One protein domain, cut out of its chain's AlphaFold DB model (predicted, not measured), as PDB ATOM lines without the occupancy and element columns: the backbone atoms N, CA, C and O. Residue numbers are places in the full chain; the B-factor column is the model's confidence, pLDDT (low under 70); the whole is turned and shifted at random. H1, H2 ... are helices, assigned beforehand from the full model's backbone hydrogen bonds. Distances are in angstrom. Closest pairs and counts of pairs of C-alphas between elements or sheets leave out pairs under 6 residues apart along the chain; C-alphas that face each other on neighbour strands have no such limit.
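Overview. This is residues 54 to 177 of the 177 residues of the protein "SET domain-containing protein" of Coccomyxa subellipsoidea (strain C-169) (UniProt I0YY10). One long, straight helix, H6, makes the longest axis of the model, and H3 and H4 pack along it one after the other, both running back against its direction. H1, the short H2 and the long loop between them, residues 61 to 88, lie beside H6, while the short H5 lies beyond H4 near one end. The printed part has 124 residues with six named helices, H1 to H6 in order, and no named strand; its class is all helix. It is only just loose, close to compact, with a radius of gyration of the C-alphas of 16.8 A, and its elongated outline spans 56 by 32 by 23 A.

Arrangement. H1, residues 54 to 60, and the hub H6, residues 143 to 175, are close but not clearly touching; their closest C-alphas, those of Asp 54 and Tyr 151, are 7.7 A apart. H2, residues 89 to 92, only just touches H6, with 3 pairs of C-alphas within 8 A, the closest being Tyr 92 and Leu 166 at 6.3 A. H3, residues 101 to 112, touches residues 156 to 170 of H6 at a shallow tilt of 25 degrees, opposite ways; the closest C-alphas are those of Val 104 and Ile 163, 5.6 A apart. H4, residues 118 to 125, touches residues 146 to 157 of H6 at a shallow tilt of 21 degrees, opposite ways; the closest C-alphas are those of Glu 118 and Ala 153, 5.5 A apart. H5, residues 130 to 134, touches no helix. Every O i to N i+4 pair is within hydrogen-bond range in H1, H3, H4, H5 and H6; H2 is too short for such a pair.

Along the chain. H1 begins at C-alpha 54, (147.973, 126.869, 163.846). H3 measures 16.2 A from first to last C-alpha, and H6 48.1 A, ending at C-alpha 175, (135.884, 140.009, 195.486).

Size, cuts and confidence. The C-alphas of Leu 134 and Leu 177, the two farthest apart, are 56.3 A apart. The printed part has no cut, and the link from H1 to H2 is long, with 28 residues. The pLDDT is under 70 at residues 84 to 85 and 177.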
ATOM      1  N   ASP A  54     146.721 126.692 164.581       93.50
ATOM      2  CA  ASP A  54     147.973 126.869 163.846       93.50
ATOM      3  C   ASP A  54     148.672 125.533 163.588       93.50
ATOM      4  O   ASP A  54     149.141 125.300 162.476       93.50
ATOM      5  N   HIS A  55     148.665 124.623 164.565       91.56
ATOM      6  CA  HIS A  55     149.172 123.267 164.388       91.56
ATOM      7  C   HIS A  55     148.417 122.547 163.262       91.56
ATOM      8  O   HIS A  55     149.036 122.071 162.311       91.56
ATOM      9  N   SER A  56     147.080 122.532 163.301       93.00
ATOM     10  CA  SER A  56     146.280 121.908 162.238       93.00
ATOM     11  C   SER A  56     146.516 122.532 160.868       93.00
ATOM     12  O   SER A  56     146.661 121.809 159.879       93.00
ATOM     13  N   LEU A  57     146.622 123.859 160.806       94.12
ATOM     14  CA  LEU A  57     146.837 124.569 159.553       94.12
ATOM     15  C   LEU A  57     148.191 124.213 158.933       94.12
ATOM     16  O   LEU A  57     148.248 123.860 157.756       94.12
ATOM     17  N   PHE A  58     149.275 124.273 159.709       91.38
ATOM     18  CA  PHE A  58     150.627 124.068 159.185       91.38
ATOM     19  C   PHE A  58     150.996 122.594 158.977       91.38
ATOM     20  O   PHE A  58     151.803 122.304 158.094       91.38
ATOM     21  N   HIS A  59     150.417 121.665 159.744       90.62
ATOM     22  CA  HIS A  59     150.711 120.234 159.611       90.62
ATOM     23  C   HIS A  59     149.742 119.487 158.693       90.62
ATOM     24  O   HIS A  59     150.153 118.523 158.044       90.62
ATOM     25  N   TYR A  60     148.480 119.916 158.626       93.12
ATOM     26  CA  TYR A  60     147.423 119.158 157.952       93.12
ATOM     27  C   TYR A  60     146.610 119.971 156.938       93.12
ATOM     28  O   TYR A  60     145.839 119.383 156.185       93.12
ATOM     29  N   GLY A  61     146.781 121.296 156.876       94.56
ATOM     30  CA  GLY A  61     146.110 122.135 155.883       94.56
ATOM     31  C   GLY A  61     144.623 122.373 156.152       94.56
ATOM     32  O   GLY A  61     143.878 122.638 155.214       94.56
ATOM     33  N   PHE A  62     144.180 122.292 157.410       94.50
ATOM     34  CA  PHE A  62     142.809 122.630 157.805       94.50
ATOM     35  C   PHE A  62     142.774 123.429 159.110       94.50
ATOM     36  O   PHE A  62     143.742 123.461 159.865       94.50
ATOM     37  N   VAL A  63     141.632 124.053 159.387       94.06
ATOM     38  CA  VAL A  63     141.322 124.671 160.681       94.06
ATOM     39  C   VAL A  63     140.124 123.970 161.305       94.06
ATOM     40  O   VAL A  63     139.179 123.593 160.614       94.06
ATOM     41  N   GLN A  64     140.184 123.785 162.612       91.69
ATOM     42  CA  GLN A  64     139.163 123.173 163.443       91.69
ATOM     43  C   GLN A  64     138.185 124.239 163.945       91.69
ATOM     44  O   GLN A  64     138.586 125.277 164.486       91.69
ATOM     45  N   ASP A  65     136.889 123.959 163.807       85.88
ATOM     46  CA  ASP A  65     135.838 124.691 164.510       85.88
ATOM     47  C   ASP A  65     135.540 123.974 165.830       85.88
ATOM     48  O   ASP A  65     134.711 123.069 165.906       85.88
ATOM     49  N   LEU A  66     136.306 124.330 166.859       85.12
ATOM     50  CA  LEU A  66     136.166 123.761 168.195       85.12
ATOM     51  C   LEU A  66     135.144 124.570 169.006       85.12
ATOM     52  O   LEU A  66     135.132 125.803 168.907       85.12
ATOM     53  N   PRO A  67     134.339 123.922 169.874       80.69
ATOM     54  CA  PRO A  67     133.450 124.630 170.799       80.69
ATOM     55  C   PRO A  67     134.196 125.668 171.648       80.69
ATOM     56  O   PRO A  67     133.712 126.782 171.848       80.69
ATOM     57  N   GLU A  68     135.401 125.305 172.084       80.31
ATOM     58  CA  GLU A  68     136.350 126.167 172.780       80.31
ATOM     59  C   GLU A  68     137.632 126.246 171.946       80.31
ATOM     60  O   GLU A  68     138.461 125.336 172.005       80.31
ATOM     61  N   PRO A  69     137.798 127.284 171.112       79.62
ATOM     62  CA  PRO A  69     139.010 127.407 170.327       79.62
ATOM     63  C   PRO A  69     140.196 127.722 171.255       79.62
ATOM     64  O   PRO A  69     140.045 128.418 172.258       79.62
ATOM     65  N   ARG A  70     141.371 127.179 170.922       88.81
ATOM     66  CA  ARG A  70     142.601 127.282 171.723       88.81
ATOM     67  C   ARG A  70     143.508 128.385 171.195       88.81
ATOM     68  O   ARG A  70     143.543 128.631 169.983       88.81
ATOM     69  N   LEU A  71     144.247 129.045 172.092       93.75
ATOM     70  CA  LEU A  71     145.246 130.041 171.694       93.75
ATOM     71  C   LEU A  71     146.261 129.405 170.737       93.75
ATOM     72  O   LEU A  71     146.652 128.250 170.902       93.75
ATOM     73  N   CYS A  72     146.676 130.156 169.716       93.75
ATOM     74  CA  CYS A  72     147.750 129.708 168.832       93.75
ATOM     75  C   CYS A  72     149.089 129.829 169.563       93.75
ATOM     76  O   CYS A  72     149.230 130.658 170.456       93.75
ATOM     77  N   ALA A  73     150.101 129.080 169.137       92.69
ATOM     78  CA  ALA A  73     151.436 129.121 169.720       92.69
ATOM     79  C   ALA A  73     152.012 130.542 169.776       92.69
ATOM     80  O   ALA A  73     152.536 130.956 170.798       92.69
ATOM     81  N   GLN A  74     151.831 131.337 168.718       91.75
ATOM     82  CA  GLN A  74     152.251 132.748 168.677       91.75
ATOM     83  C   GLN A  74     151.520 133.667 169.674       91.75
ATOM     84  O   GLN A  74     151.953 134.796 169.896       91.75
ATOM     85  N   ASP A  75     150.391 133.218 170.220       94.75
ATOM     86  CA  ASP A  75     149.657 133.924 171.267       94.75
ATOM     87  C   ASP A  75     150.098 133.476 172.663       94.75
ATOM     88  O   ASP A  75     149.784 134.170 173.626       94.75
ATOM     89  N   LEU A  76     150.837 132.372 172.794       93.31
ATOM     90  CA  LEU A  76     151.367 131.892 174.070       93.31
ATOM     91  C   LEU A  76     152.584 132.728 174.514       93.31
ATOM     92  O   LEU A  76     153.251 133.338 173.673       93.31
ATOM     93  N   PRO A  77     152.887 132.789 175.823       90.62
ATOM     94  CA  PRO A  77     154.035 133.534 176.347       90.62
ATOM     95  C   PRO A  77     155.395 133.150 175.739       90.62
ATOM     96  O   PRO A  77     156.258 134.011 175.574       90.62
ATOM     97  N   ASP A  78     155.590 131.875 175.407       87.06
ATOM     98  CA  ASP A  78     156.832 131.318 174.866       87.06
ATOM     99  C   ASP A  78     156.886 131.289 173.326       87.06
ATOM    100  O   ASP A  78     157.971 131.207 172.746       87.06
ATOM    101  N   GLY A  79     155.739 131.394 172.649       83.81
ATOM    102  CA  GLY A  79     155.666 131.527 171.195       83.81
ATOM    103  C   GLY A  79     156.009 130.258 170.403       83.81
ATOM    104  O   GLY A  79     156.285 130.357 169.205       83.81
ATOM    105  N   ASN A  80     156.067 129.080 171.033       82.56
ATOM    106  CA  ASN A  80     156.660 127.893 170.414       82.56
ATOM    107  C   ASN A  80     155.632 127.011 169.685       82.56
ATOM    108  O   ASN A  80     154.844 126.305 170.303       82.56
ATOM    109  N   LEU A  81     155.685 126.994 168.347       78.75
ATOM    110  CA  LEU A  81     154.793 126.177 167.507       78.75
ATOM    111  C   LEU A  81     154.957 124.661 167.720       78.75
ATOM    112  O   LEU A  81     154.027 123.905 167.441       78.75
ATOM    113  N   TYR A  82     156.131 124.230 168.186       78.62
ATOM    114  CA  TYR A  82     156.497 122.820 168.325       78.62
ATOM    115  C   TYR A  82     156.425 122.310 169.766       78.62
ATOM    116  O   TYR A  82     156.688 121.129 169.993       78.62
ATOM    117  N   ASP A  83     156.107 123.179 170.729       79.31
ATOM    118  CA  ASP A  83     155.847 122.768 172.104       79.31
ATOM    119  C   ASP A  83     154.339 122.736 172.345       79.31
ATOM    120  O   ASP A  83     153.657 123.755 172.447       79.31
ATOM    121  N   ASP A  84     153.798 121.525 172.391       69.56
ATOM    122  CA  ASP A  84     152.380 121.284 172.646       69.56
ATOM    123  C   ASP A  84     152.054 121.285 174.152       69.56
ATOM    124  O   ASP A  84     150.897 121.122 174.528       69.56
ATOM    125  N   SER A  85     153.057 121.465 175.023       68.94
ATOM    126  CA  SER A  85     152.952 121.232 176.469       68.94
ATOM    127  C   SER A  85     153.322 122.417 177.360       68.94
ATOM    128  O   SER A  85     153.146 122.326 178.575       68.94
ATOM    129  N   SER A  86     153.827 123.515 176.795       72.62
ATOM    130  CA  SER A  86     154.334 124.642 177.585       72.62
ATOM    131  C   SER A  86     153.249 125.387 178.359       72.62
ATOM    132  O   SER A  86     153.513 125.881 179.455       72.62
ATOM    133  N   HIS A  87     152.031 125.426 177.818       83.56
ATOM    134  CA  HIS A  87     150.887 126.093 178.427       83.56
ATOM    135  C   HIS A  87     149.609 125.285 178.232       83.56
ATOM    136  O   HIS A  87     149.337 124.751 177.157       83.56
ATOM    137  N   SER A  88     148.811 125.227 179.290       86.50
ATOM    138  CA  SER A  88     147.528 124.537 179.325       86.50
ATOM    139  C   SER A  88     146.382 125.525 179.516       86.50
ATOM    140  O   SER A  88     146.565 126.643 179.995       86.50
ATOM    141  N   GLU A  89     145.158 125.098 179.215       86.75
ATOM    142  CA  GLU A  89     143.957 125.904 179.483       86.75
ATOM    143  C   GLU A  89     143.808 126.274 180.969       86.75
ATOM    144  O   GLU A  89     143.278 127.343 181.285       86.75
ATOM    145  N   ALA A  90     144.340 125.427 181.860       91.12
ATOM    146  CA  ALA A  90     144.341 125.636 183.303       91.12
ATOM    147  C   ALA A  90     145.194 126.838 183.735       91.12
ATOM    148  O   ALA A  90     144.917 127.441 184.770       91.12
ATOM    149  N   ASP A  91     146.183 127.246 182.936       93.06
ATOM    150  CA  ASP A  91     146.969 128.450 183.221       93.06
ATOM    151  C   ASP A  91     146.123 129.728 183.134       93.06
ATOM    152  O   ASP A  91     146.435 130.722 183.791       93.06
ATOM    153  N   TYR A  92     145.024 129.678 182.377       93.44
ATOM    154  CA  TYR A  92     144.071 130.771 182.181       93.44
ATOM    155  C   TYR A  92     142.800 130.636 183.042       93.44
ATOM    156  O   TYR A  92     141.944 131.525 183.015       93.44
ATOM    157  N   ASP A  93     142.638 129.531 183.778       93.94
ATOM    158  CA  ASP A  93     141.531 129.296 184.715       93.94
ATOM    159  C   ASP A  93     141.731 130.034 186.045       93.94
ATOM    160  O   ASP A  93     142.810 130.542 186.329       93.94
ATOM    161  N   ALA A  94     140.690 130.122 186.879       92.88
ATOM    162  CA  ALA A  94     140.775 130.790 188.178       92.88
ATOM    163  C   ALA A  94     141.906 130.197 189.046       92.88
ATOM    164  O   ALA A  94     141.950 128.993 189.287       92.88
ATOM    165  N   GLY A  95     142.821 131.053 189.518       90.31
ATOM    166  CA  GLY A  95     144.030 130.635 190.245       90.31
ATOM    167  C   GLY A  95     145.176 130.124 189.358       90.31
ATOM    168  O   GLY A  95     146.221 129.745 189.885       90.31
ATOM    169  N   GLY A  96     144.994 130.125 188.035       94.81
ATOM    170  CA  GLY A  96     146.002 129.765 187.046       94.81
ATOM    171  C   GLY A  96     147.173 130.748 186.996       94.81
ATOM    172  O   GLY A  96     147.057 131.919 187.367       94.81
ATOM    173  N   SER A  97     148.322 130.255 186.529       94.69
ATOM    174  CA  SER A  97     149.598 130.982 186.545       94.69
ATOM    175  C   SER A  97     149.609 132.248 185.674       94.69
ATOM    176  O   SER A  97     150.392 133.162 185.935       94.69
ATOM    177  N   LEU A  98     148.723 132.327 184.676       95.12
ATOM    178  CA  LEU A  98     148.621 133.437 183.728       95.12
ATOM    179  C   LEU A  98     147.446 134.379 184.024       95.12
ATOM    180  O   LEU A  98     147.225 135.336 183.279       95.12
ATOM    181  N   VAL A  99     146.720 134.183 185.130       96.38
ATOM    182  CA  VAL A  99     145.669 135.116 185.561       96.38
ATOM    183  C   VAL A  99     146.288 136.394 186.125       96.38
ATOM    184  O   VAL A  99     146.512 136.537 187.325       96.38
ATOM    185  N   SER A 100     146.575 137.343 185.236       96.88
ATOM    186  CA  SER A 100     147.213 138.622 185.562       96.88
ATOM    187  C   SER A 100     146.746 139.752 184.640       96.88
ATOM    188  O   SER A 100     146.330 139.518 183.503       96.88
ATOM    189  N   GLU A 101     146.830 140.997 185.120       97.56
ATOM    190  CA  GLU A 101     146.560 142.185 184.289       97.56
ATOM    191  C   GLU A 101     147.584 142.311 183.142       97.56
ATOM    192  O   GLU A 101     147.225 142.731 182.041       97.56
ATOM    193  N   ASP A 102     148.832 141.882 183.368       97.69
ATOM    194  CA  ASP A 102     149.899 141.895 182.358       97.69
ATOM    195  C   ASP A 102     149.559 140.980 181.173       97.69
ATOM    196  O   ASP A 102     149.697 141.377 180.013       97.69
ATOM    197  N   GLU A 103     149.042 139.779 181.442       97.56
ATOM    198  CA  GLU A 103     148.623 138.852 180.389       97.56
ATOM    199  C   GLU A 103     147.393 139.371 179.631       97.56
ATOM    200  O   GLU A 103     147.348 139.320 178.398       97.56
ATOM    201  N   VAL A 104     146.421 139.960 180.339       98.19
ATOM    202  CA  VAL A 104     145.279 140.644 179.707       98.19
ATOM    203  C   VAL A 104     145.767 141.737 178.758       98.19
ATOM    204  O   VAL A 104     145.260 141.853 177.636       98.19
ATOM    205  N   GLN A 105     146.753 142.536 179.176       98.38
ATOM    206  CA  GLN A 105     147.325 143.593 178.351       98.38
ATOM    207  C   GLN A 105     148.059 143.022 177.132       98.38
ATOM    208  O   GLN A 105     147.863 143.526 176.022       98.38
ATOM    209  N   ARG A 106     148.853 141.959 177.310       97.88
ATOM    210  CA  ARG A 106     149.589 141.296 176.226       97.88
ATOM    211  C   ARG A 106     148.643 140.760 175.154       97.88
ATOM    212  O   ARG A 106     148.787 141.119 173.984       97.88
ATOM    213  N   LEU A 107     147.640 139.970 175.540       98.00
ATOM    214  CA  LEU A 107     146.665 139.412 174.598       98.00
ATOM    215  C   LEU A 107     145.825 140.512 173.932       98.00
ATOM    216  O   LEU A 107     145.556 140.446 172.731       98.00
ATOM    217  N   SER A 108     145.464 141.567 174.672       98.56
ATOM    218  CA  SER A 108     144.748 142.723 174.110       98.56
ATOM    219  C   SER A 108     145.578 143.458 173.053       98.56
ATOM    220  O   SER A 108     145.035 143.865 172.026       98.56
ATOM    221  N   ALA A 109     146.887 143.613 173.273       98.19
ATOM    222  CA  ALA A 109     147.788 144.234 172.304       98.19
ATOM    223  C   ALA A 109     147.906 143.398 171.022       98.19
ATOM    224  O   ALA A 109     147.884 143.956 169.925       98.19
ATOM    225  N   ILE A 110     147.958 142.068 171.149       98.06
ATOM    226  CA  ILE A 110     147.946 141.150 170.003       98.06
ATOM    227  C   ILE A 110     146.633 141.288 169.222       98.06
ATOM    228  O   ILE A 110     146.663 141.481 168.008       98.06
ATOM    229  N   LEU A 111     145.484 141.251 169.905       98.25
ATOM    230  CA  LEU A 111     144.170 141.391 169.270       98.25
ATOM    231  C   LEU A 111     144.020 142.737 168.537       98.25
ATOM    232  O   LEU A 111     143.497 142.781 167.424       98.25
ATOM    233  N   ALA A 112     144.515 143.826 169.128       98.06
ATOM    234  CA  ALA A 112     144.471 145.160 168.530       98.06
ATOM    235  C   ALA A 112     145.391 145.320 167.305       98.06
ATOM    236  O   ALA A 112     145.172 146.217 166.493       98.06
ATOM    237  N   ALA A 113     146.407 144.465 167.154       97.94
ATOM    238  CA  ALA A 113     147.344 144.515 166.035       97.94
ATOM    239  C   ALA A 113     146.793 143.890 164.739       97.94
ATOM    240  O   ALA A 113     147.424 144.013 163.684       97.94
ATOM    241  N   PHE A 114     145.635 143.218 164.779       97.75
ATOM    242  CA  PHE A 114     145.038 142.649 163.573       97.75
ATOM    243  C   PHE A 114     144.567 143.748 162.605       97.75
ATOM    244  O   PHE A 114     143.952 144.727 163.023       97.75
ATOM    245  N   PRO A 115     144.762 143.564 161.285       96.44
ATOM    246  CA  PRO A 115     144.351 144.544 160.277       96.44
ATOM    247  C   PRO A 115     142.838 144.541 159.999       96.44
ATOM    248  O   PRO A 115     142.369 145.315 159.167       96.44
ATOM    249  N   SER A 116     142.087 143.640 160.634       95.81
ATOM    250  CA  SER A 116     140.639 143.503 160.494       95.81
ATOM    251  C   SER A 116     140.005 143.029 161.799       95.81
ATOM    252  O   SER A 116     140.625 142.334 162.606       95.81
ATOM    253  N   THR A 117     138.726 143.331 161.965       95.88
ATOM    254  CA  THR A 117     137.856 142.881 163.062       95.88
ATOM    255  C   THR A 117     137.259 141.494 162.795       95.88
ATOM    256  O   THR A 117     137.287 141.014 161.660       95.88
ATOM    257  N   GLU A 118     136.742 140.799 163.819       93.62
ATOM    258  CA  GLU A 118     136.015 139.518 163.644       93.62
ATOM    259  C   GLU A 118     134.870 139.669 162.623       93.62
ATOM    260  O   GLU A 118     134.803 138.924 161.650       93.62
ATOM    261  N   ALA A 119     134.058 140.723 162.758       93.19
ATOM    262  CA  ALA A 119     132.913 140.976 161.882       93.19
ATOM    263  C   ALA A 119     133.290 141.246 160.411       93.19
ATOM    264  O   ALA A 119     132.504 140.967 159.502       93.19
ATOM    265  N   GLU A 120     134.469 141.820 160.153       93.12
ATOM    266  CA  GLU A 120     134.977 141.985 158.787       93.12
ATOM    267  C   GLU A 120     135.387 140.647 158.171       93.12
ATOM    268  O   GLU A 120     135.104 140.417 156.995       93.12
ATOM    269  N   ASP A 121     135.992 139.751 158.951       94.88
ATOM    270  CA  ASP A 121     136.374 138.422 158.471       94.88
ATOM    271  C   ASP A 121     135.152 137.544 158.214       94.88
ATOM    272  O   ASP A 121     135.065 136.923 157.156       94.88
ATOM    273  N   ASP A 122     134.162 137.568 159.108       92.12
ATOM    274  CA  ASP A 122     132.897 136.853 158.915       92.12
ATOM    275  C   ASP A 122     132.203 137.296 157.623       92.12
ATOM    276  O   ASP A 122     131.715 136.475 156.840       92.12
ATOM    277  N   ARG A 123     132.216 138.604 157.342       90.31
ATOM    278  CA  ARG A 123     131.664 139.154 156.099       90.31
ATOM    279  C   ARG A 123     132.422 138.659 154.868       90.31
ATOM    280  O   ARG A 123     131.791 138.373 153.850       90.31
ATOM    281  N   LEU A 124     133.752 138.557 154.936       90.56
ATOM    282  CA  LEU A 124     134.563 138.012 153.843       90.56
ATOM    283  C   LEU A 124     134.229 136.537 153.584       90.56
ATOM    284  O   LEU A 124     134.017 136.156 152.431       90.56
ATOM    285  N   LEU A 125     134.100 135.730 154.640       90.38
ATOM    286  CA  LEU A 125     133.771 134.301 154.546       90.38
ATOM    287  C   LEU A 125     132.370 134.051 153.961       90.38
ATOM    288  O   LEU A 125     132.167 133.089 153.212       90.38
ATOM    289  N   GLN A 126     131.425 134.956 154.230       89.44
ATOM    290  CA  GLN A 126     130.061 134.942 153.682       89.44
ATOM    291  C   GLN A 126     129.965 135.426 152.219       89.44
ATOM    292  O   GLN A 126     128.872 135.466 151.656       89.44
ATOM    293  N   GLY A 127     131.087 135.772 151.575       82.25
ATOM    294  CA  GLY A 127     131.121 136.194 150.168       82.25
ATOM    295  C   GLY A 127     131.053 137.711 149.941       82.25
ATOM    296  O   GLY A 127     130.835 138.148 148.804       82.25
ATOM    297  N   GLY A 128     131.274 138.507 150.995       75.56
ATOM    298  CA  GLY A 128     131.323 139.970 150.961       75.56
ATOM    299  C   GLY A 128     129.950 140.648 150.888       75.56
ATOM    300  O   GLY A 128     128.929 140.021 150.611       75.56
ATOM    301  N   SER A 129     129.908 141.962 151.121       74.25
ATOM    302  CA  SER A 129     128.688 142.765 150.952       74.25
ATOM    303  C   SER A 129     128.567 143.366 149.547       74.25
ATOM    304  O   SER A 129     129.531 143.460 148.785       74.25
ATOM    305  N   TRP A 130     127.369 143.845 149.200       76.25
ATOM    306  CA  TRP A 130     127.159 144.621 147.973       76.25
ATOM    307  C   TRP A 130     128.017 145.902 147.939       76.25
ATOM    308  O   TRP A 130     128.507 146.280 146.875       76.25
ATOM    309  N   LEU A 131     128.252 146.528 149.102       78.81
ATOM    310  CA  LEU A 131     129.142 147.684 149.246       78.81
ATOM    311  C   LEU A 131     130.593 147.314 148.937       78.81
ATOM    312  O   LEU A 131     131.281 148.082 148.272       78.81
ATOM    313  N   ASP A 132     131.048 146.132 149.358       79.31
ATOM    314  CA  ASP A 132     132.406 145.667 149.060       79.31
ATOM    315  C   ASP A 132     132.615 145.542 147.544       79.31
ATOM    316  O   ASP A 132     133.622 146.015 147.018       79.31
ATOM    317  N   ARG A 133     131.616 145.024 146.814       76.31
ATOM    318  CA  ARG A 133     131.668 144.938 145.345       76.31
ATOM    319  C   ARG A 133     131.704 146.314 144.677       76.31
ATOM    320  O   ARG A 133     132.447 146.497 143.718       76.31
ATOM    321  N   LEU A 134     130.940 147.284 145.186       79.25
ATOM    322  CA  LEU A 134     130.957 148.663 144.678       79.25
ATOM    323  C   LEU A 134     132.278 149.383 144.937       79.25
ATOM    324  O   LEU A 134     132.713 150.177 144.110       79.25
ATOM    325  N   LEU A 135     132.931 149.088 146.060       84.19
ATOM    326  CA  LEU A 135     134.248 149.621 146.404       84.19
ATOM    327  C   LEU A 135     135.398 148.862 145.715       84.19
ATOM    328  O   LEU A 135     136.561 149.085 146.042       84.19
ATOM    329  N   GLY A 136     135.093 147.959 144.774       76.75
ATOM    330  CA  GLY A 136     136.091 147.191 144.026       76.75
ATOM    331  C   GLY A 136     136.808 146.117 144.849       76.75
ATOM    332  O   GLY A 136     137.825 145.584 144.402       76.75
ATOM    333  N   ARG A 137     136.302 145.779 146.042       78.94
ATOM    334  CA  ARG A 137     136.845 144.688 146.857       78.94
ATOM    335  C   ARG A 137     136.399 143.355 146.266       78.94
ATOM    336  O   ARG A 137     135.219 143.146 145.976       78.94
ATOM    337  N   LYS A 138     137.358 142.453 146.069       76.25
ATOM    338  CA  LYS A 138     137.098 141.122 145.520       76.25
ATOM    339  C   LYS A 138     136.596 140.187 146.626       76.25
ATOM    340  O   LYS A 138     137.114 140.258 147.738       76.25
ATOM    341  N   PRO A 139     135.593 139.336 146.348       78.44
ATOM    342  CA  PRO A 139     135.215 138.276 147.270       78.44
ATOM    343  C   PRO A 139     136.350 137.253 147.388       78.44
ATOM    344  O   PRO A 139     137.091 137.041 146.428       78.44
ATOM    345  N   VAL A 140     136.437 136.595 148.543       84.12
ATOM    346  CA  VAL A 140     137.349 135.467 148.759       84.12
ATOM    347  C   VAL A 140     136.816 134.267 147.979       84.12
ATOM    348  O   VAL A 140     135.805 133.668 148.360       84.12
ATOM    349  N   THR A 141     137.454 133.955 146.854       81.44
ATOM    350  CA  THR A 141     137.054 132.837 145.980       81.44
ATOM    351  C   THR A 141     138.023 131.668 146.019       81.44
ATOM    352  O   THR A 141     137.661 130.582 145.582       81.44
ATOM    353  N   ASP A 142     139.242 131.892 146.502       90.56
ATOM    354  CA  ASP A 142     140.259 130.857 146.633       90.56
ATOM    355  C   ASP A 142     140.104 130.110 147.968       90.56
ATOM    356  O   ASP A 142     139.835 130.717 149.008       90.56
ATOM    357  N   GLU A 143     140.236 128.783 147.939       90.00
ATOM    358  CA  GLU A 143     140.057 127.940 149.128       90.00
ATOM    359  C   GLU A 143     141.170 128.157 150.158       90.00
ATOM    360  O   GLU A 143     140.896 128.171 151.358       90.00
ATOM    361  N   VAL A 144     142.404 128.402 149.708       93.31
ATOM    362  CA  VAL A 144     143.534 128.688 150.600       93.31
ATOM    363  C   VAL A 144     143.353 130.064 151.237       93.31
ATOM    364  O   VAL A 144     143.507 130.211 152.447       93.31
ATOM    365  N   GLU A 145     142.949 131.071 150.463       93.81
ATOM    366  CA  GLU A 145     142.606 132.390 151.001       93.81
ATOM    367  C   GLU A 145     141.481 132.292 152.043       93.81
ATOM    368  O   GLU A 145     141.601 132.839 153.143       93.81
ATOM    369  N   ARG A 146     140.416 131.539 151.741       93.62
ATOM    370  CA  ARG A 146     139.312 131.278 152.675       93.62
ATOM    371  C   ARG A 146     139.811 130.631 153.964       93.62
ATOM    372  O   ARG A 146     139.404 131.070 155.039       93.62
ATOM    373  N   LEU A 147     140.711 129.655 153.865       95.38
ATOM    374  CA  LEU A 147     141.305 128.975 155.012       95.38
ATOM    375  C   LEU A 147     142.080 129.947 155.918       95.38
ATOM    376  O   LEU A 147     141.889 129.943 157.132       95.38
ATOM    377  N   PHE A 148     142.897 130.839 155.348       95.81
ATOM    378  CA  PHE A 148     143.627 131.846 156.129       95.81
ATOM    379  C   PHE A 148     142.712 132.905 156.753       95.81
ATOM    380  O   PHE A 148     142.971 133.354 157.873       95.81
ATOM    381  N   VAL A 149     141.631 133.299 156.072       95.19
ATOM    382  CA  VAL A 149     140.625 134.196 156.659       95.19
ATOM    383  C   VAL A 149     139.903 133.504 157.818       95.19
ATOM    384  O   VAL A 149     139.724 134.121 158.866       95.19
ATOM    385  N   GLN A 150     139.555 132.222 157.677       95.06
ATOM    386  CA  GLN A 150     138.937 131.435 158.745       95.06
ATOM    387  C   GLN A 150     139.875 131.284 159.949       95.06
ATOM    388  O   GLN A 150     139.467 131.548 161.079       95.06
ATOM    389  N   TYR A 151     141.147 130.952 159.712       95.94
ATOM    390  CA  TYR A 151     142.181 130.911 160.747       95.94
ATOM    391  C   TYR A 151     142.280 132.244 161.505       95.94
ATOM    392  O   TYR A 151     142.233 132.278 162.735       95.94
ATOM    393  N   ARG A 152     142.366 133.362 160.770       96.38
ATOM    394  CA  ARG A 152     142.448 134.711 161.346       96.38
ATOM    395  C   ARG A 152     141.218 135.053 162.191       96.38
ATOM    396  O   ARG A 152     141.374 135.605 163.282       96.38
ATOM    397  N   ALA A 153     140.020 134.724 161.710       95.12
ATOM    398  CA  ALA A 153     138.769 134.948 162.430       95.12
ATOM    399  C   ALA A 153     138.739 134.163 163.750       95.12
ATOM    400  O   ALA A 153     138.509 134.741 164.814       95.12
ATOM    401  N   LEU A 154     139.059 132.866 163.694       95.19
ATOM    402  CA  LEU A 154     139.083 131.983 164.861       95.19
ATOM    403  C   LEU A 154     140.135 132.410 165.889       95.19
ATOM    404  O   LEU A 154     139.843 132.427 167.085       95.19
ATOM    405  N   ARG A 155     141.328 132.829 165.451       95.94
ATOM    406  CA  ARG A 155     142.367 133.347 166.354       95.94
ATOM    407  C   ARG A 155     141.898 134.595 167.109       95.94
ATOM    408  O   ARG A 155     142.061 134.663 168.323       95.94
ATOM    409  N   LYS A 156     141.254 135.554 166.431       97.06
ATOM    410  CA  LYS A 156     140.688 136.749 167.092       97.06
ATOM    411  C   LYS A 156     139.590 136.397 168.092       97.06
ATOM    412  O   LYS A 156     139.632 136.878 169.222       97.06
ATOM    413  N   LYS A 157     138.656 135.523 167.697       95.50
ATOM    414  CA  LYS A 157     137.598 135.009 168.578       95.50
ATOM    415  C   LYS A 157     138.194 134.392 169.842       95.50
ATOM    416  O   LYS A 157     137.737 134.691 170.940       95.50
ATOM    417  N   THR A 158     139.234 133.578 169.684       95.56
ATOM    418  CA  THR A 158     139.950 132.944 170.796       95.56
ATOM    419  C   THR A 158     140.572 133.975 171.726       95.56
ATOM    420  O   THR A 158     140.268 133.974 172.912       95.56
ATOM    421  N   LEU A 159     141.376 134.901 171.189       97.00
ATOM    422  CA  LEU A 159     142.003 135.973 171.965       97.00
ATOM    423  C   LEU A 159     140.971 136.743 172.792       97.00
ATOM    424  O   LEU A 159     141.167 136.939 173.987       97.00
ATOM    425  N   ARG A 160     139.847 137.136 172.179       97.25
ATOM    426  CA  ARG A 160     138.752 137.818 172.877       97.25
ATOM    427  C   ARG A 160     138.185 136.967 174.015       97.25
ATOM    428  O   ARG A 160     138.083 137.462 175.132       97.25
ATOM    429  N   LEU A 161     137.838 135.705 173.747       95.94
ATOM    430  CA  LEU A 161     137.278 134.803 174.760       95.94
ATOM    431  C   LEU A 161     138.250 134.578 175.926       95.94
ATOM    432  O   LEU A 161     137.828 134.613 177.081       95.94
ATOM    433  N   THR A 162     139.546 134.417 175.652       96.12
ATOM    434  CA  THR A 162     140.566 134.269 176.696       96.12
ATOM    435  C   THR A 162     140.741 135.557 177.502       96.12
ATOM    436  O   THR A 162     140.804 135.501 178.726       96.12
ATOM    437  N   ILE A 163     140.757 136.727 176.856       97.50
ATOM    438  CA  ILE A 163     140.801 138.028 177.546       97.50
ATOM    439  C   ILE A 163     139.591 138.193 178.476       97.50
ATOM    440  O   ILE A 163     139.750 138.613 179.625       97.50
ATOM    441  N   ASP A 164     138.392 137.855 177.999       96.88
ATOM    442  CA  ASP A 164     137.160 137.938 178.786       96.88
ATOM    443  C   ASP A 164     137.211 136.986 179.994       96.88
ATOM    444  O   ASP A 164     136.891 137.391 181.115       96.88
ATOM    445  N   LYS A 165     137.700 135.754 179.793       96.12
ATOM    446  CA  LYS A 165     137.928 134.755 180.851       96.12
ATOM    447  C   LYS A 165     138.910 135.260 181.912       96.12
ATOM    448  O   LYS A 165     138.594 135.233 183.101       96.12
ATOM    449  N   LEU A 166     140.064 135.782 181.499       97.06
ATOM    450  CA  LEU A 166     141.076 136.331 182.405       97.06
ATOM    451  C   LEU A 166     140.524 137.488 183.245       97.06
ATOM    452  O   LEU A 166     140.711 137.519 184.461       97.06
ATOM    453  N   ARG A 167     139.791 138.418 182.622       97.75
ATOM    454  CA  ARG A 167     139.145 139.536 183.329       97.75
ATOM    455  C   ARG A 167     138.109 139.060 184.340       97.75
ATOM    456  O   ARG A 167     138.055 139.604 185.442       97.75
ATOM    457  N   ALA A 168     137.305 138.058 183.984       96.94
ATOM    458  CA  ALA A 168     136.327 137.470 184.894       96.94
ATOM    459  C   ALA A 168     137.010 136.831 186.114       96.94
ATOM    460  O   ALA A 168     136.613 137.105 187.248       96.94
ATOM    461  N   ASN A 169     138.083 136.067 185.893       96.38
ATOM    462  CA  ASN A 169     138.854 135.433 186.963       96.38
ATOM    463  C   ASN A 169     139.517 136.474 187.883       96.38
ATOM    464  O   ASN A 169     139.413 136.367 189.102       96.38
ATOM    465  N   LEU A 170     140.110 137.536 187.323       96.00
ATOM    466  CA  LEU A 170     140.690 138.641 188.100       96.00
ATOM    467  C   LEU A 170     139.648 139.395 188.935       96.00
ATOM    468  O   LEU A 170     139.928 139.792 190.067       96.00
ATOM    469  N   ALA A 171     138.452 139.619 188.386       95.31
ATOM    470  CA  ALA A 171     137.364 140.268 189.110       95.31
ATOM    471  C   ALA A 171     136.867 139.401 190.279       95.31
ATOM    472  O   ALA A 171     136.632 139.934 191.363       95.31
ATOM    473  N   ALA A 172     136.762 138.084 190.077       93.38
ATOM    474  CA  ALA A 172     136.382 137.138 191.121       93.38
ATOM    475  C   ALA A 172     137.407 137.111 192.267       93.38
ATOM    476  O   ALA A 172     137.025 137.275 193.422       93.38
ATOM    477  N   SER A 173     138.708 137.032 191.963       90.12
ATOM    478  CA  SER A 173     139.763 137.026 192.991       90.12
ATOM    479  C   SER A 173     139.817 138.315 193.820       90.12
ATOM    480  O   SER A 173     140.173 138.277 194.992       90.12
ATOM    481  N   LYS A 174     139.446 139.466 193.240       88.62
ATOM    482  CA  LYS A 174     139.355 140.743 193.974       88.62
ATOM    483  C   LYS A 174     138.145 140.806 194.913       88.62
ATOM    484  O   LYS A 174     138.171 141.599 195.844       88.62
ATOM    485  N   ALA A 175     137.092 140.026 194.661       86.44
ATOM    486  CA  ALA A 175     135.884 140.009 195.486       86.44
ATOM    487  C   ALA A 175     136.005 139.108 196.731       86.44
ATOM    488  O   ALA A 175     135.184 139.217 197.638       86.44
ATOM    489  N   GLU A 176     137.005 138.223 196.767       78.62
ATOM    490  CA  GLU A 176     137.277 137.306 197.885       78.62
ATOM    491  C   GLU A 176     138.244 137.885 198.940       78.62
ATOM    492  O   GLU A 176     138.446 137.264 199.986       78.62
ATOM    493  N   LEU A 177     138.824 139.063 198.674       64.06
ATOM    494  CA  LEU A 177     139.744 139.806 199.550       64.06
ATOM    495  C   LEU A 177     139.022 140.927 200.309       64.06
ATOM    496  O   LEU A 177     139.355 141.119 201.502       64.06
TER     497      LEU A 177